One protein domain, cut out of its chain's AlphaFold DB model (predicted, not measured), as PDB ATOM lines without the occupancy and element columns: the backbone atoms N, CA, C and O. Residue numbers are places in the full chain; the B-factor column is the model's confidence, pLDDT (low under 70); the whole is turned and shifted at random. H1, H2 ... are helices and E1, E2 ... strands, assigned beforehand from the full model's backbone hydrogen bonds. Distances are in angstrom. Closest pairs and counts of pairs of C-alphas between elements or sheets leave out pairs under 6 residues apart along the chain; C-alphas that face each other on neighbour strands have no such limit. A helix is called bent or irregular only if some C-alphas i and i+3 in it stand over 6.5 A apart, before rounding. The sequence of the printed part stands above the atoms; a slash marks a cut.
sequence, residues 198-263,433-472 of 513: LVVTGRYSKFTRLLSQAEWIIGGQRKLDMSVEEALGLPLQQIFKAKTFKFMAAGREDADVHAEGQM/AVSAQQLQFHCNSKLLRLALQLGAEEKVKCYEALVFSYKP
ATOM      1  N   LEU A 198      35.044 -14.681 -36.612       76.94
ATOM      2  CA  LEU A 198      35.369 -15.441 -35.405       76.94
ATOM      3  C   LEU A 198      34.147 -16.273 -35.006       76.94
ATOM      4  O   LEU A 198      33.025 -15.764 -35.057       76.94
ATOM      5  N   VAL A 199      34.340 -17.527 -34.597       79.62
ATOM      6  CA  VAL A 199      33.271 -18.345 -34.015       79.62
ATOM      7  C   VAL A 199      33.608 -18.654 -32.564       79.62
ATOM      8  O   VAL A 199      34.684 -19.165 -32.260       79.62
ATOM      9  N   VAL A 200      32.669 -18.357 -31.670       81.19
ATOM     10  CA  VAL A 200      32.734 -18.733 -30.257       81.19
ATOM     11  C   VAL A 200      31.742 -19.866 -30.032       81.19
ATOM     12  O   VAL A 200      30.589 -19.786 -30.453       81.19
ATOM     13  N   THR A 201      32.190 -20.939 -29.393       84.88
ATOM     14  CA  THR A 201      31.383 -22.130 -29.099       84.88
ATOM     15  C   THR A 201      31.410 -22.414 -27.612       84.88
ATOM     16  O   THR A 201      32.451 -22.232 -26.993       84.88
ATOM     17  N   GLY A 202      30.332 -22.950 -27.056       84.06
ATOM     18  CA  GLY A 202      30.314 -23.422 -25.675       84.06
ATOM     19  C   GLY A 202      28.977 -24.056 -25.329       84.06
ATOM     20  O   GLY A 202      28.225 -24.476 -26.212       84.06
ATOM     21  N   ARG A 203      28.675 -24.103 -24.035       86.50
ATOM     22  CA  ARG A 203      27.360 -24.461 -23.497       86.50
ATOM     23  C   ARG A 203      26.797 -23.249 -22.769       86.50
ATOM     24  O   ARG A 203      27.563 -22.505 -22.163       86.50
ATOM     25  N   TYR A 204      25.484 -23.070 -22.806       90.38
ATOM     26  CA  TYR A 204      24.809 -22.101 -21.953       90.38
ATOM     27  C   TYR A 204      23.889 -22.814 -20.972       90.38
ATOM     28  O   TYR A 204      23.454 -23.940 -21.223       90.38
ATOM     29  N   SER A 205      23.595 -22.139 -19.871       90.38
ATOM     30  CA  SER A 205      22.532 -22.512 -18.948       90.38
ATOM     31  C   SER A 205      21.606 -21.323 -18.752       90.38
ATOM     32  O   SER A 205      22.070 -20.188 -18.708       90.38
ATOM     33  N   LYS A 206      20.302 -21.577 -18.697       92.31
ATOM     34  CA  LYS A 206      19.219 -20.593 -18.662       92.31
ATOM     35  C   LYS A 206      18.363 -20.867 -17.430       92.31
ATOM     36  O   LYS A 206      17.705 -21.905 -17.368       92.31
ATOM     37  N   PHE A 207      18.347 -19.919 -16.500       89.31
ATOM     38  CA  PHE A 207      17.781 -20.086 -15.154       89.31
ATOM     39  C   PHE A 207      16.451 -19.343 -14.946       89.31
ATOM     40  O   PHE A 207      15.919 -19.315 -13.844       89.31
ATOM     41  N   THR A 208      15.905 -18.730 -16.001       90.12
ATOM     42  CA  THR A 208      14.652 -17.963 -15.954       90.12
ATOM     43  C   THR A 208      13.619 -18.466 -16.963       90.12
ATOM     44  O   THR A 208      13.951 -18.932 -18.056       90.12
ATOM     45  N   ARG A 209      12.340 -18.319 -16.597       91.31
ATOM     46  CA  ARG A 209      11.152 -18.634 -17.413       91.31
ATOM     47  C   ARG A 209      10.619 -17.437 -18.213       91.31
ATOM     48  O   ARG A 209       9.591 -17.548 -18.872       91.31
ATOM     49  N   LEU A 210      11.297 -16.289 -18.145       91.38
ATOM     50  CA  LEU A 210      10.878 -15.024 -18.767       91.38
ATOM     51  C   LEU A 210      11.855 -14.561 -19.863       91.38
ATOM     52  O   LEU A 210      12.025 -13.368 -20.094       91.38
ATOM     53  N   LEU A 211      12.512 -15.508 -20.539       92.00
ATOM     54  CA  LEU A 211      13.558 -15.236 -21.529       92.00
ATOM     55  C   LEU A 211      13.388 -16.143 -22.755       92.00
ATOM     56  O   LEU A 211      13.301 -17.366 -22.620       92.00
ATOM     57  N   SER A 212      13.361 -15.577 -23.962       94.56
ATOM     58  CA  SER A 212      13.338 -16.367 -25.201       94.56
ATOM     59  C   SER A 212      14.748 -16.821 -25.599       94.56
ATOM     60  O   SER A 212      15.742 -16.226 -25.204       94.56
ATOM     61  N   GLN A 213      14.871 -17.882 -26.403       93.88
ATOM     62  CA  GLN A 213      16.192 -18.309 -26.893       93.88
ATOM     63  C   GLN A 213      16.791 -17.302 -27.899       93.88
ATOM     64  O   GLN A 213      17.969 -16.978 -27.833       93.88
ATOM     65  N   ALA A 214      15.956 -16.795 -28.804       93.38
ATOM     66  CA  ALA A 214      16.276 -15.771 -29.798       93.38
ATOM     67  C   ALA A 214      15.292 -14.602 -29.647       93.38
ATOM     68  O   ALA A 214      14.273 -14.752 -28.956       93.38
ATOM     69  N   GLU A 215      15.569 -13.467 -30.286       93.56
ATOM     70  CA  GLU A 215      14.699 -12.288 -30.239       93.56
ATOM     71  C   GLU A 215      13.244 -12.644 -30.611       93.56
ATOM     72  O   GLU A 215      12.977 -13.401 -31.551       93.56
ATOM     73  N   TRP A 216      12.279 -12.121 -29.843       90.69
ATOM     74  CA  TRP A 216      10.859 -12.410 -30.039       90.69
ATOM     75  C   TRP A 216      10.045 -11.125 -30.207       90.69
ATOM     76  O   TRP A 216       9.624 -10.496 -29.237       90.69
ATOM     77  N   ILE A 217       9.798 -10.762 -31.465       92.38
ATOM     78  CA  ILE A 217       8.983  -9.610 -31.872       92.38
ATOM     79  C   ILE A 217       7.728 -10.108 -32.600       92.38
ATOM     80  O   ILE A 217       7.795 -11.024 -33.420       92.38
ATOM     81  N   ILE A 218       6.574  -9.499 -32.318       90.06
ATOM     82  CA  ILE A 218       5.318  -9.703 -33.053       90.06
ATOM     83  C   ILE A 218       4.686  -8.332 -33.313       90.06
ATOM     84  O   ILE A 218       4.417  -7.591 -32.372       90.06
ATOM     85  N   GLY A 219       4.436  -7.994 -34.583       90.44
ATOM     86  CA  GLY A 219       3.820  -6.711 -34.959       90.44
ATOM     87  C   GLY A 219       4.661  -5.487 -34.572       90.44
ATOM     88  O   GLY A 219       4.111  -4.487 -34.127       90.44
ATOM     89  N   GLY A 220       5.992  -5.597 -34.646       90.81
ATOM     90  CA  GLY A 220       6.929  -4.560 -34.191       90.81
ATOM     91  C   GLY A 220       7.060  -4.433 -32.666       90.81
ATOM     92  O   GLY A 220       7.950  -3.736 -32.197       90.81
ATOM     93  N   GLN A 221       6.226  -5.131 -31.888       90.62
ATOM     94  CA  GLN A 221       6.279  -5.129 -30.428       90.62
ATOM     95  C   GLN A 221       7.062  -6.333 -29.906       90.62
ATOM     96  O   GLN A 221       6.785  -7.488 -30.253       90.62
ATOM     97  N   ARG A 222       8.045  -6.055 -29.053       91.62
ATOM     98  CA  ARG A 222       8.882  -7.056 -28.393       91.62
ATOM     99  C   ARG A 222       8.076  -7.783 -27.308       91.62
ATOM    100  O   ARG A 222       7.253  -7.173 -26.631       91.62
ATOM    101  N   LYS A 223       8.244  -9.105 -27.196       91.62
ATOM    102  CA  LYS A 223       7.443  -9.961 -26.296       91.62
ATOM    103  C   LYS A 223       8.117 -10.306 -24.978       91.62
ATOM    104  O   LYS A 223       7.399 -10.584 -24.025       91.62
ATOM    105  N   LEU A 224       9.446 -10.300 -24.937       89.88
ATOM    106  CA  LEU A 224      10.259 -10.483 -23.736       89.88
ATOM    107  C   LEU A 224      11.461  -9.542 -23.825       89.88
ATOM    108  O   LEU A 224      12.009  -9.338 -24.912       89.88
ATOM    109  N   ASP A 225      11.871  -8.976 -22.694       85.81
ATOM    110  CA  ASP A 225      12.833  -7.870 -22.671       85.81
ATOM    111  C   ASP A 225      14.234  -8.282 -23.142       85.81
ATOM    112  O   ASP A 225      14.943  -7.470 -23.729       85.81
ATOM    113  N   MET A 226      14.610  -9.557 -22.996       88.44
ATOM    114  CA  MET A 226      15.871 -10.128 -23.488       88.44
ATOM    115  C   MET A 226      15.698 -11.534 -24.079       88.44
ATOM    116  O   MET A 226      14.715 -12.234 -23.814       88.44
ATOM    117  N   SER A 227      16.713 -11.972 -24.825       94.06
ATOM    118  CA  SER A 227      16.900 -13.355 -25.262       94.06
ATOM    119  C   SER A 227      18.274 -13.927 -24.881       94.06
ATOM    120  O   SER A 227      19.205 -13.184 -24.571       94.06
ATOM    121  N   VAL A 228      18.420 -15.258 -24.923       92.38
ATOM    122  CA  VAL A 228      19.712 -15.959 -24.747       92.38
ATOM    123  C   VAL A 228      20.725 -15.514 -25.809       92.38
ATOM    124  O   VAL A 228      21.891 -15.282 -25.491       92.38
ATOM    125  N   GLU A 229      20.272 -15.363 -27.055       94.25
ATOM    126  CA  GLU A 229      21.054 -14.849 -28.182       94.25
ATOM    127  C   GLU A 229      21.701 -13.493 -27.870       94.25
ATOM    128  O   GLU A 229      22.902 -13.328 -28.076       94.25
ATOM    129  N   GLU A 230      20.944 -12.543 -27.322       92.50
ATOM    130  CA  GLU A 230      21.451 -11.211 -26.973       92.50
ATOM    131  C   GLU A 230      22.308 -11.225 -25.706       92.50
ATOM    132  O   GLU A 230      23.382 -10.625 -25.695       92.50
ATOM    133  N   ALA A 231      21.874 -11.946 -24.665       89.31
ATOM    134  CA  ALA A 231      22.579 -12.043 -23.386       89.31
ATOM    135  C   ALA A 231      24.009 -12.590 -23.540       89.31
ATOM    136  O   ALA A 231      24.906 -12.207 -22.792       89.31
ATOM    137  N   LEU A 232      24.230 -13.468 -24.524       87.81
ATOM    138  CA  LEU A 232      25.547 -14.009 -24.860       87.81
ATOM    139  C   LEU A 232      26.227 -13.247 -26.004       87.81
ATOM    140  O   LEU A 232      27.445 -13.065 -25.993       87.81
ATOM    141  N   GLY A 233      25.461 -12.813 -27.003       84.50
ATOM    142  CA  GLY A 233      25.975 -12.221 -28.233       84.50
ATOM    143  C   GLY A 233      26.414 -10.767 -28.099       84.50
ATOM    144  O   GLY A 233      27.482 -10.424 -28.602       84.50
ATOM    145  N   LEU A 234      25.654  -9.923 -27.391       86.56
ATOM    146  CA  LEU A 234      25.972  -8.496 -27.245       86.56
ATOM    147  C   LEU A 234      27.294  -8.254 -26.489       86.56
ATOM    148  O   LEU A 234      28.116  -7.490 -27.004       86.56
ATOM    149  N   PRO A 235      27.591  -8.928 -25.353       83.06
ATOM    150  CA  PRO A 235      28.887  -8.776 -24.688       83.06
ATOM    151  C   PRO A 235      30.054  -9.204 -25.584       83.06
ATOM    152  O   PRO A 235      31.056  -8.498 -25.678       83.06
ATOM    153  N   LEU A 236      29.917 -10.325 -26.305       77.25
ATOM    154  CA  LEU A 236      30.941 -10.794 -27.245       77.25
ATOM    155  C   LEU A 236      31.120  -9.817 -28.417       77.25
ATOM    156  O   LEU A 236      32.255  -9.518 -28.791       77.25
ATOM    157  N   GLN A 237      30.032  -9.272 -28.966       82.06
ATOM    158  CA  GLN A 237      30.087  -8.265 -30.024       82.06
ATOM    159  C   GLN A 237      30.848  -7.015 -29.564       82.06
ATOM    160  O   GLN A 237      31.704  -6.523 -30.301       82.06
ATOM    161  N   GLN A 238      30.578  -6.532 -28.348       76.25
ATOM    162  CA  GLN A 238      31.252  -5.370 -27.768       76.25
ATOM    163  C   GLN A 238      32.742  -5.641 -27.507       76.25
ATOM    164  O   GLN A 238      33.581  -4.829 -27.899       76.25
ATOM    165  N   ILE A 239      33.086  -6.792 -26.914       77.12
ATOM    166  CA  ILE A 239      34.473  -7.206 -26.634       77.12
ATOM    167  C   ILE A 239      35.295  -7.287 -27.927       77.12
ATOM    168  O   ILE A 239      36.381  -6.717 -28.007       77.12
ATOM    169  N   PHE A 240      34.768  -7.948 -28.961       74.44
ATOM    170  CA  PHE A 240      35.460  -8.114 -30.244       74.44
ATOM    171  C   PHE A 240      35.269  -6.939 -31.214       74.44
ATOM    172  O   PHE A 240      35.764  -7.001 -32.339       74.44
ATOM    173  N   LYS A 241      34.550  -5.879 -30.806       75.50
ATOM    174  CA  LYS A 241      34.161  -4.728 -31.648       75.50
ATOM    175  C   LYS A 241      33.572  -5.164 -33.002       75.50
ATOM    176  O   LYS A 241      33.826  -4.557 -34.042       75.50
ATOM    177  N   ALA A 242      32.812  -6.257 -32.997       76.50
ATOM    178  CA  ALA A 242      32.304  -6.885 -34.208       76.50
ATOM    179  C   ALA A 242      31.123  -6.092 -34.790       76.50
ATOM    180  O   ALA A 242      30.249  -5.615 -34.066       76.50
ATOM    181  N   LYS A 243      31.059  -5.988 -36.125       87.06
ATOM    182  CA  LYS A 243      29.965  -5.276 -36.817       87.06
ATOM    183  C   LYS A 243      28.597  -5.910 -36.541       87.06
ATOM    184  O   LYS A 243      27.615  -5.196 -36.388       87.06
ATOM    185  N   THR A 244      28.552  -7.240 -36.490       90.38
ATOM    186  CA  THR A 244      27.369  -8.066 -36.221       90.38
ATOM    187  C   THR A 244      27.807  -9.400 -35.609       90.38
ATOM    188  O   THR A 244      28.970  -9.793 -35.741       90.38
ATOM    189  N   PHE A 245      26.879 -10.128 -34.990       90.19
ATOM    190  CA  PHE A 245      27.049 -11.535 -34.615       90.19
ATOM    191  C   PHE A 245      25.891 -12.381 -35.172       90.19
ATOM    192  O   PHE A 245      24.947 -11.852 -35.760       90.19
ATOM    193  N   LYS A 246      25.990 -13.709 -35.037       91.12
ATOM    194  CA  LYS A 246      24.914 -14.666 -35.341       91.12
ATOM    195  C   LYS A 246      24.945 -15.790 -34.315       91.12
ATOM    196  O   LYS A 246      25.991 -16.420 -34.157       91.12
ATOM    197  N   PHE A 247      23.824 -16.064 -33.657       92.38
ATOM    198  CA  PHE A 247      23.716 -17.165 -32.703       92.38
ATOM    199  C   PHE A 247      23.258 -18.467 -33.378       92.38
ATOM    200  O   PHE A 247      22.479 -18.463 -34.331       92.38
ATOM    201  N   MET A 248      23.766 -19.604 -32.896       91.31
ATOM    202  CA  MET A 248      23.372 -20.948 -33.334       91.31
ATOM    203  C   MET A 248      23.451 -21.909 -32.144       91.31
ATOM    204  O   MET A 248      24.452 -21.924 -31.431       91.31
ATOM    205  N   ALA A 249      22.428 -22.747 -31.961       90.69
ATOM    206  CA  ALA A 249      22.332 -23.697 -30.853       90.69
ATOM    207  C   ALA A 249      21.904 -25.097 -31.326       90.69
ATOM    208  O   ALA A 249      21.230 -25.250 -32.346       90.69
ATOM    209  N   ALA A 250      22.272 -26.133 -30.563       88.56
ATOM    210  CA  ALA A 250      21.912 -27.530 -30.833       88.56
ATOM    211  C   ALA A 250      20.465 -27.852 -30.383       88.56
ATOM    212  O   ALA A 250      20.214 -28.670 -29.493       88.56
ATOM    213  N   GLY A 251      19.497 -27.179 -31.006       87.44
ATOM    214  CA  GLY A 251      18.075 -27.230 -30.662       87.44
ATOM    215  C   GLY A 251      17.593 -25.984 -29.913       87.44
ATOM    216  O   GLY A 251      18.317 -24.998 -29.803       87.44
ATOM    217  N   ARG A 252      16.340 -26.030 -29.443       91.00
ATOM    218  CA  ARG A 252      15.636 -24.899 -28.827       91.00
ATOM    219  C   ARG A 252      14.624 -25.347 -27.778       91.00
ATOM    220  O   ARG A 252      13.869 -26.289 -28.017       91.00
ATOM    221  N   GLU A 253      14.598 -24.615 -26.679       92.50
ATOM    222  CA  GLU A 253      13.631 -24.618 -25.590       92.50
ATOM    223  C   GLU A 253      12.558 -23.523 -25.774       92.50
ATOM    224  O   GLU A 253      12.730 -22.567 -26.541       92.50
ATOM    225  N   ASP A 254      11.426 -23.670 -25.084       93.81
ATOM    226  CA  ASP A 254      10.416 -22.612 -24.987       93.81
ATOM    227  C   ASP A 254      10.830 -21.555 -23.933       93.81
ATOM    228  O   ASP A 254      11.785 -21.735 -23.169       93.81
ATOM    229  N   ALA A 255      10.164 -20.397 -23.924       91.75
ATOM    230  CA  ALA A 255      10.577 -19.264 -23.087       91.75
ATOM    231  C   ALA A 255      10.453 -19.549 -21.576       91.75
ATOM    232  O   ALA A 255      11.288 -19.100 -20.795       91.75
ATOM    233  N   ASP A 256       9.478 -20.370 -21.201       92.31
ATOM    234  CA  ASP A 256       9.110 -20.787 -19.846       92.31
ATOM    235  C   ASP A 256       9.889 -22.005 -19.315       92.31
ATOM    236  O   ASP A 256       9.651 -22.470 -18.197       92.31
ATOM    237  N   VAL A 257      10.841 -22.519 -20.097       92.88
ATOM    238  CA  VAL A 257      11.657 -23.700 -19.782       92.88
ATOM    239  C   VAL A 257      13.056 -23.278 -19.325       92.88
ATOM    240  O   VAL A 257      13.715 -22.489 -20.004       92.88
ATOM    241  N   HIS A 258      13.523 -23.808 -18.190       90.94
ATOM    242  CA  HIS A 258      14.934 -23.717 -17.795       90.94
ATOM    243  C   HIS A 258      15.770 -24.679 -18.645       90.94
ATOM    244  O   HIS A 258      15.295 -25.747 -19.032       90.94
ATOM    245  N   ALA A 259      17.021 -24.322 -18.911       83.88
ATOM    246  CA  ALA A 259      17.975 -25.201 -19.575       83.88
ATOM    247  C   ALA A 259      19.240 -25.259 -18.726       83.88
ATOM    248  O   ALA A 259      20.048 -24.340 -18.766       83.88
ATOM    249  N   GLU A 260      19.406 -26.308 -17.932       74.12
ATOM    250  CA  GLU A 260      20.595 -26.469 -17.097       74.12
ATOM    251  C   GLU A 260      21.697 -27.252 -17.816       74.12
ATOM    252  O   GLU A 260      21.498 -27.859 -18.873       74.12
ATOM    253  N   GLY A 261      22.904 -27.177 -17.254       61.75
ATOM    254  CA  GLY A 261      24.030 -27.992 -17.686       61.75
ATOM    255  C   GLY A 261      23.755 -29.491 -17.532       61.75
ATOM    256  O   GLY A 261      22.755 -29.935 -16.978       61.75
ATOM    257  N   GLN A 262      24.674 -30.300 -18.049       51.28
ATOM    258  CA  GLN A 262      24.554 -31.755 -18.030       51.28
ATOM    259  C   GLN A 262      24.508 -32.280 -16.578       51.28
ATOM    260  O   GLN A 262      25.514 -32.169 -15.877       51.28
ATOM    261  N   MET A 263      23.373 -32.856 -16.150       34.19
ATOM    262  CA  MET A 263      23.257 -33.564 -14.863       34.19
ATOM    263  C   MET A 263      24.361 -34.623 -14.734       34.19
ATOM    264  O   MET A 263      24.693 -35.296 -15.716       34.19
ATOM    265  N   ALA A 433      20.337 -14.657 -15.376       81.94
ATOM    266  CA  ALA A 433      19.345 -15.243 -16.281       81.94
ATOM    267  C   ALA A 433      19.947 -16.292 -17.240       81.94
ATOM    268  O   ALA A 433      19.284 -17.278 -17.580       81.94
ATOM    269  N   VAL A 434      21.199 -16.076 -17.666       86.44
ATOM    270  CA  VAL A 434      21.977 -16.976 -18.527       86.44
ATOM    271  C   VAL A 434      23.431 -17.020 -18.058       86.44
ATOM    272  O   VAL A 434      24.043 -15.977 -17.849       86.44
ATOM    273  N   SER A 435      24.006 -18.217 -17.965       86.44
ATOM    274  CA  SER A 435      25.448 -18.442 -17.788       86.44
ATOM    275  C   SER A 435      26.035 -19.146 -19.013       86.44
ATOM    276  O   SER A 435      25.328 -19.882 -19.702       86.44
ATOM    277  N   ALA A 436      27.327 -18.945 -19.281       81.94
ATOM    278  CA  ALA A 436      28.056 -19.620 -20.351       81.94
ATOM    279  C   ALA A 436      29.275 -20.369 -19.806       81.94
ATOM    280  O   ALA A 436      30.023 -19.867 -18.969       81.94
ATOM    281  N   GLN A 437      29.491 -21.577 -20.317       79.06
ATOM    282  CA  GLN A 437      30.540 -22.495 -19.890       79.06
ATOM    283  C   GLN A 437      31.266 -23.084 -21.101       79.06
ATOM    284  O   GLN A 437      30.707 -23.186 -22.195       79.06
ATOM    285  N   GLN A 438      32.505 -23.536 -20.886       77.06
ATOM    286  CA  GLN A 438      33.317 -24.213 -21.908       77.06
ATOM    287  C   GLN A 438      33.473 -23.385 -23.200       77.06
ATOM    288  O   GLN A 438      33.446 -23.937 -24.299       77.06
ATOM    289  N   LEU A 439      33.616 -22.059 -23.065       77.88
ATOM    290  CA  LEU A 439      33.822 -21.165 -24.201       77.88
ATOM    291  C   LEU A 439      35.157 -21.470 -24.897       77.88
ATOM    292  O   LEU A 439      36.204 -21.557 -24.257       77.88
ATOM    293  N   GLN A 440      35.103 -21.645 -26.214       73.69
ATOM    294  CA  GLN A 440      36.231 -21.982 -27.080       73.69
ATOM    295  C   GLN A 440      36.149 -21.195 -28.389       73.69
ATOM    296  O   GLN A 440      35.065 -21.012 -28.953       73.69
ATOM    297  N   PHE A 441      37.306 -20.758 -28.881       75.44
ATOM    298  CA  PHE A 441      37.440 -19.990 -30.116       75.44
ATOM    299  C   PHE A 441      37.769 -20.900 -31.294       75.44
ATOM    300  O   PHE A 441      38.638 -21.762 -31.201       75.44
ATOM    301  N   HIS A 442      37.079 -20.678 -32.408       69.19
ATOM    302  CA  HIS A 442      37.185 -21.476 -33.619       69.19
ATOM    303  C   HIS A 442      37.156 -20.585 -34.866       69.19
ATOM    304  O   HIS A 442      36.476 -19.555 -34.915       69.19
ATOM    305  N   CYS A 443      37.842 -21.024 -35.919       67.81
ATOM    306  CA  CYS A 443      37.590 -20.550 -37.275       67.81
ATOM    307  C   CYS A 443      36.227 -21.055 -37.782       67.81
ATOM    308  O   CYS A 443      35.760 -22.135 -37.410       67.81
ATOM    309  N   ASN A 444      35.587 -20.302 -38.681       69.81
ATOM    310  CA  ASN A 444      34.321 -20.717 -39.284       69.81
ATOM    311  C   ASN A 444      34.511 -21.953 -40.177       69.81
ATOM    312  O   ASN A 444      35.088 -21.864 -41.258       69.81
ATOM    313  N   SER A 445      33.981 -23.099 -39.746       74.75
ATOM    314  CA  SER A 445      34.015 -24.349 -40.507       74.75
ATOM    315  C   SER A 445      32.608 -24.887 -40.795       74.75
ATOM    316  O   SER A 445      31.640 -24.633 -40.069       74.75
ATOM    317  N   LYS A 446      32.475 -25.657 -41.883       77.06
ATOM    318  CA  LYS A 446      31.245 -26.418 -42.175       77.06
ATOM    319  C   LYS A 446      31.036 -27.549 -41.156       77.06
ATOM    320  O   LYS A 446      29.901 -27.809 -40.772       77.06
ATOM    321  N   LEU A 447      32.128 -28.160 -40.679       76.94
ATOM    322  CA  LEU A 447      32.115 -29.245 -39.689       76.94
ATOM    323  C   LEU A 447      31.445 -28.825 -38.378       76.94
ATOM    324  O   LEU A 447      30.591 -29.548 -37.870       76.94
ATOM    325  N   LEU A 448      31.770 -27.637 -37.864       76.06
ATOM    326  CA  LEU A 448      31.203 -27.132 -36.613       76.06
ATOM    327  C   LEU A 448      29.683 -26.910 -36.710       76.06
ATOM    328  O   LEU A 448      28.937 -27.278 -35.803       76.06
ATOM    329  N   ARG A 449      29.210 -26.368 -37.840       79.69
ATOM    330  CA  ARG A 449      27.771 -26.211 -38.118       79.69
ATOM    331  C   ARG A 449      27.058 -27.560 -38.216       79.69
ATOM    332  O   ARG A 449      25.985 -27.722 -37.641       79.69
ATOM    333  N   LEU A 450      27.669 -28.540 -38.882       82.06
ATOM    334  CA  LEU A 450      27.116 -29.891 -38.979       82.06
ATOM    335  C   LEU A 450      27.067 -30.600 -37.615       82.06
ATOM    336  O   LEU A 450      26.088 -31.278 -37.317       82.06
ATOM    337  N   ALA A 451      28.070 -30.399 -36.756       82.19
ATOM    338  CA  ALA A 451      28.088 -30.945 -35.400       82.19
ATOM    339  C   ALA A 451      26.961 -30.377 -34.512       82.19
ATOM    340  O   ALA A 451      26.410 -31.105 -33.684       82.19
ATOM    341  N   LEU A 452      26.576 -29.107 -34.701       83.19
ATOM    342  CA  LEU A 452      25.394 -28.527 -34.049       83.19
ATOM    343  C   LEU A 452      24.086 -29.127 -34.587       83.19
ATOM    344  O   LEU A 452      23.218 -29.460 -33.783       83.19
ATOM    345  N   GLN A 453      23.968 -29.318 -35.908       84.19
ATOM    346  CA  GLN A 453      22.785 -29.916 -36.541       84.19
ATOM    347  C   GLN A 453      22.564 -31.367 -36.086       84.19
ATOM    348  O   GLN A 453      21.518 -31.684 -35.525       84.19
ATOM    349  N   LEU A 454      23.576 -32.228 -36.233       84.38
ATOM    350  CA  LEU A 454      23.528 -33.616 -35.759       84.38
ATOM    351  C   LEU A 454      23.325 -33.671 -34.237       84.38
ATOM    352  O   LEU A 454      22.580 -34.500 -33.724       84.38
ATOM    353  N   GLY A 455      23.911 -32.719 -33.504       81.00
ATOM    354  CA  GLY A 455      23.673 -32.548 -32.077       81.00
ATOM    355  C   GLY A 455      22.232 -32.167 -31.709       81.00
ATOM    356  O   GLY A 455      21.820 -32.450 -30.588       81.00
ATOM    357  N   ALA A 456      21.467 -31.545 -32.606       83.88
ATOM    358  CA  ALA A 456      20.057 -31.224 -32.392       83.88
ATOM    359  C   ALA A 456      19.121 -32.405 -32.712       83.88
ATOM    360  O   ALA A 456      18.022 -32.466 -32.156       83.88
ATOM    361  N   GLU A 457      19.555 -33.318 -33.587       81.50
ATOM    362  CA  GLU A 457      18.779 -34.462 -34.086       81.50
ATOM    363  C   GLU A 457      19.030 -35.759 -33.299       81.50
ATOM    364  O   GLU A 457      18.079 -36.465 -32.972       81.50
ATOM    365  N   GLU A 458      20.289 -36.073 -32.969       80.44
ATOM    366  CA  GLU A 458      20.675 -37.367 -32.380       80.44
ATOM    367  C   GLU A 458      20.794 -37.366 -30.848       80.44
ATOM    368  O   GLU A 458      20.802 -38.435 -30.230       80.44
ATOM    369  N   LYS A 459      20.944 -36.200 -30.204       82.12
ATOM    370  CA  LYS A 459      21.173 -36.153 -28.751       82.12
ATOM    371  C   LYS A 459      19.893 -36.453 -27.978       82.12
ATOM    372  O   LYS A 459      18.913 -35.714 -28.066       82.12
ATOM    373  N   VAL A 460      19.973 -37.474 -27.125       85.12
ATOM    374  CA  VAL A 460      19.036 -37.676 -26.015       85.12
ATOM    375  C   VAL A 460      19.075 -36.440 -25.112       85.12
ATOM    376  O   VAL A 460      20.149 -35.899 -24.835       85.12
ATOM    377  N   LYS A 461      17.900 -35.988 -24.678       86.38
ATOM    378  CA  LYS A 461      17.721 -34.835 -23.793       86.38
ATOM    379  C   LYS A 461      17.022 -35.297 -22.526       86.38
ATOM    380  O   LYS A 461      15.992 -35.960 -22.609       86.38
ATOM    381  N   CYS A 462      17.597 -34.951 -21.383       88.75
ATOM    382  CA  CYS A 462      16.990 -35.162 -20.077       88.75
ATOM    383  C   CYS A 462      16.108 -33.954 -19.745       88.75
ATOM    384  O   CYS A 462      16.460 -32.825 -20.087       88.75
ATOM    385  N   TYR A 463      14.974 -34.199 -19.096       90.94
ATOM    386  CA  TYR A 463      14.035 -33.166 -18.675       90.94
ATOM    387  C   TYR A 463      13.540 -33.486 -17.272       90.94
ATOM    388  O   TYR A 463      13.287 -34.648 -16.959       90.94
ATOM    389  N   GLU A 464      13.334 -32.445 -16.478       92.88
ATOM    390  CA  GLU A 464      12.623 -32.510 -15.210       92.88
ATOM    391  C   GLU A 464      11.349 -31.666 -15.323       92.88
ATOM    392  O   GLU A 464      11.348 -30.600 -15.947       92.88
ATOM    393  N   ALA A 465      10.240 -32.165 -14.778       92.94
ATOM    394  CA  ALA A 465       8.938 -31.525 -14.895       92.94
ATOM    395  C   ALA A 465       8.128 -31.700 -13.609       92.94
ATOM    396  O   ALA A 465       7.923 -32.818 -13.139       92.94
ATOM    397  N   LEU A 466       7.603 -30.591 -13.086       92.75
ATOM    398  CA  LEU A 466       6.598 -30.614 -12.031       92.75
ATOM    399  C   LEU A 466       5.251 -31.031 -12.637       92.75
ATOM    400  O   LEU A 466       4.720 -30.340 -13.507       92.75
ATOM    401  N   VAL A 467       4.704 -32.160 -12.187       92.00
ATOM    402  CA  VAL A 467       3.450 -32.726 -12.709       92.00
ATOM    403  C   VAL A 467       2.314 -32.498 -11.716       92.00
ATOM    404  O   VAL A 467       2.391 -32.913 -10.563       92.00
ATOM    405  N   PHE A 468       1.230 -31.879 -12.182       93.81
ATOM    406  CA  PHE A 468      -0.019 -31.752 -11.431       93.81
ATOM    407  C   PHE A 468      -0.990 -32.888 -11.785       93.81
ATOM    408  O   PHE A 468      -1.156 -33.229 -12.956       93.81
ATOM    409  N   SER A 469      -1.681 -33.428 -10.779       94.50
ATOM    410  CA  SER A 469      -2.779 -34.383 -10.948       94.50
ATOM    411  C   SER A 469      -3.994 -33.929 -10.149       94.50
ATOM    412  O   SER A 469      -3.888 -33.639  -8.961       94.50
ATOM    413  N   TYR A 470      -5.165 -33.930 -10.790       95.31
ATOM    414  CA  TYR A 470      -6.443 -33.640 -10.131       95.31
ATOM    415  C   TYR A 470      -6.848 -34.727  -9.118       95.31
ATOM    416  O   TYR A 470      -7.552 -34.455  -8.150       95.31
ATOM    417  N   LYS A 471      -6.408 -35.974  -9.334       94.94
ATOM    418  CA  LYS A 471      -6.614 -37.083  -8.393       94.94
ATOM    419  C   LYS A 471      -5.378 -37.233  -7.496       94.94
ATOM    420  O   LYS A 471      -4.271 -37.195  -8.041       94.94
ATOM    421  N   PRO A 472      -5.531 -37.464  -6.178       93.56
ATOM    422  CA  PRO A 472      -4.406 -37.790  -5.306       93.56
ATOM    423  C   PRO A 472      -3.621 -38.992  -5.843       93.56
ATOM    424  O   PRO A 472      -4.214 -40.017  -6.180       93.56
TER     425      PRO A 472
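Overview. This is residues 198 to 263 and 433 to 472 of the 513 residues of an uncharacterized protein of Eimeria maxima (UniProt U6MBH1). A bent ribbon of two antiparallel strands, E1 and E2, runs between two helices that stay apart: H1 packs over the ribbon with residues 228 to 236, and H2 folds back after the end of E2. Long unnamed stretches make up much of the rest; residues 217 to 222 stick out as a small loop, and residues 466 to 472 as a tail that makes much of the greatest length. The printed part has 106 residues, with two named helices and two named strands in the order E1, H1, E2, H2, the sheet order being E1 - E2. The class is mixed, helices and strands, with under half of the residues, 43, in named elements. The whole is only just loose, close to compact, with a radius of gyration of the C-alphas of 16.0 A, and is elongated, spanning 56 by 35 by 23 A.

Arrangement. E1, residues 198 to 206, and E2, residues 434 to 443, are antiparallel neighbours, with 160 degrees between their directions. N 201 and O 440, 2.9 A, and N 437 and O 203, 2.8 A, are within hydrogen-bond range. E1 bends by 58 degrees at residue 203, and E2 bends by 68 degrees at residue 438. H1, residues 228 to 239, has 4 pairs of C-alphas within 8 A of E2; the closest C-alphas are those of Val 228 and Val 434, 6.7 A apart. The closest C-alphas of E1 and H1 are those of Lys 206 and Val 228, 7.7 A apart. H2, residues 446 to 457, follows E2 by a tight link of 2 residues, and is apart from both E1 and H1. In H2 every O i to N i+4 pair is within hydrogen-bond range; in H1 6 of 8 are.

Along the chain. E1 begins with C-alpha 198 at (35.369, -15.441, -35.405) and is 23.8 A long. H1 begins with C-alpha 228 at (19.712, -15.959, -24.747) and is 17.3 A long; it is neither bent nor irregular, but only just: C-alphas 231 and 234 are 6.2 A apart. E2 is 24.7 A long. H2 is 16.9 A long and ends with C-alpha 457 at (18.779, -34.462, -34.086).

Size, cuts and confidence. The two C-alphas farthest apart are those of Lys 241 and Pro 472, 57.2 A. Without the stretches that stand free, residues 217 to 222 and 466 to 472, the body of 93 residues spans 39 by 32 by 21 A. Residues 264 to 432 are not printed; C-alphas 263 and 433 are 18.8 A apart across the cut, which lies in the link from H1 to E2. The link from E1 to H1 is long, with 21 residues. The mean pLDDT of the printed part is 85.1; residues 261 to 263 and 442 to 444 are under 70.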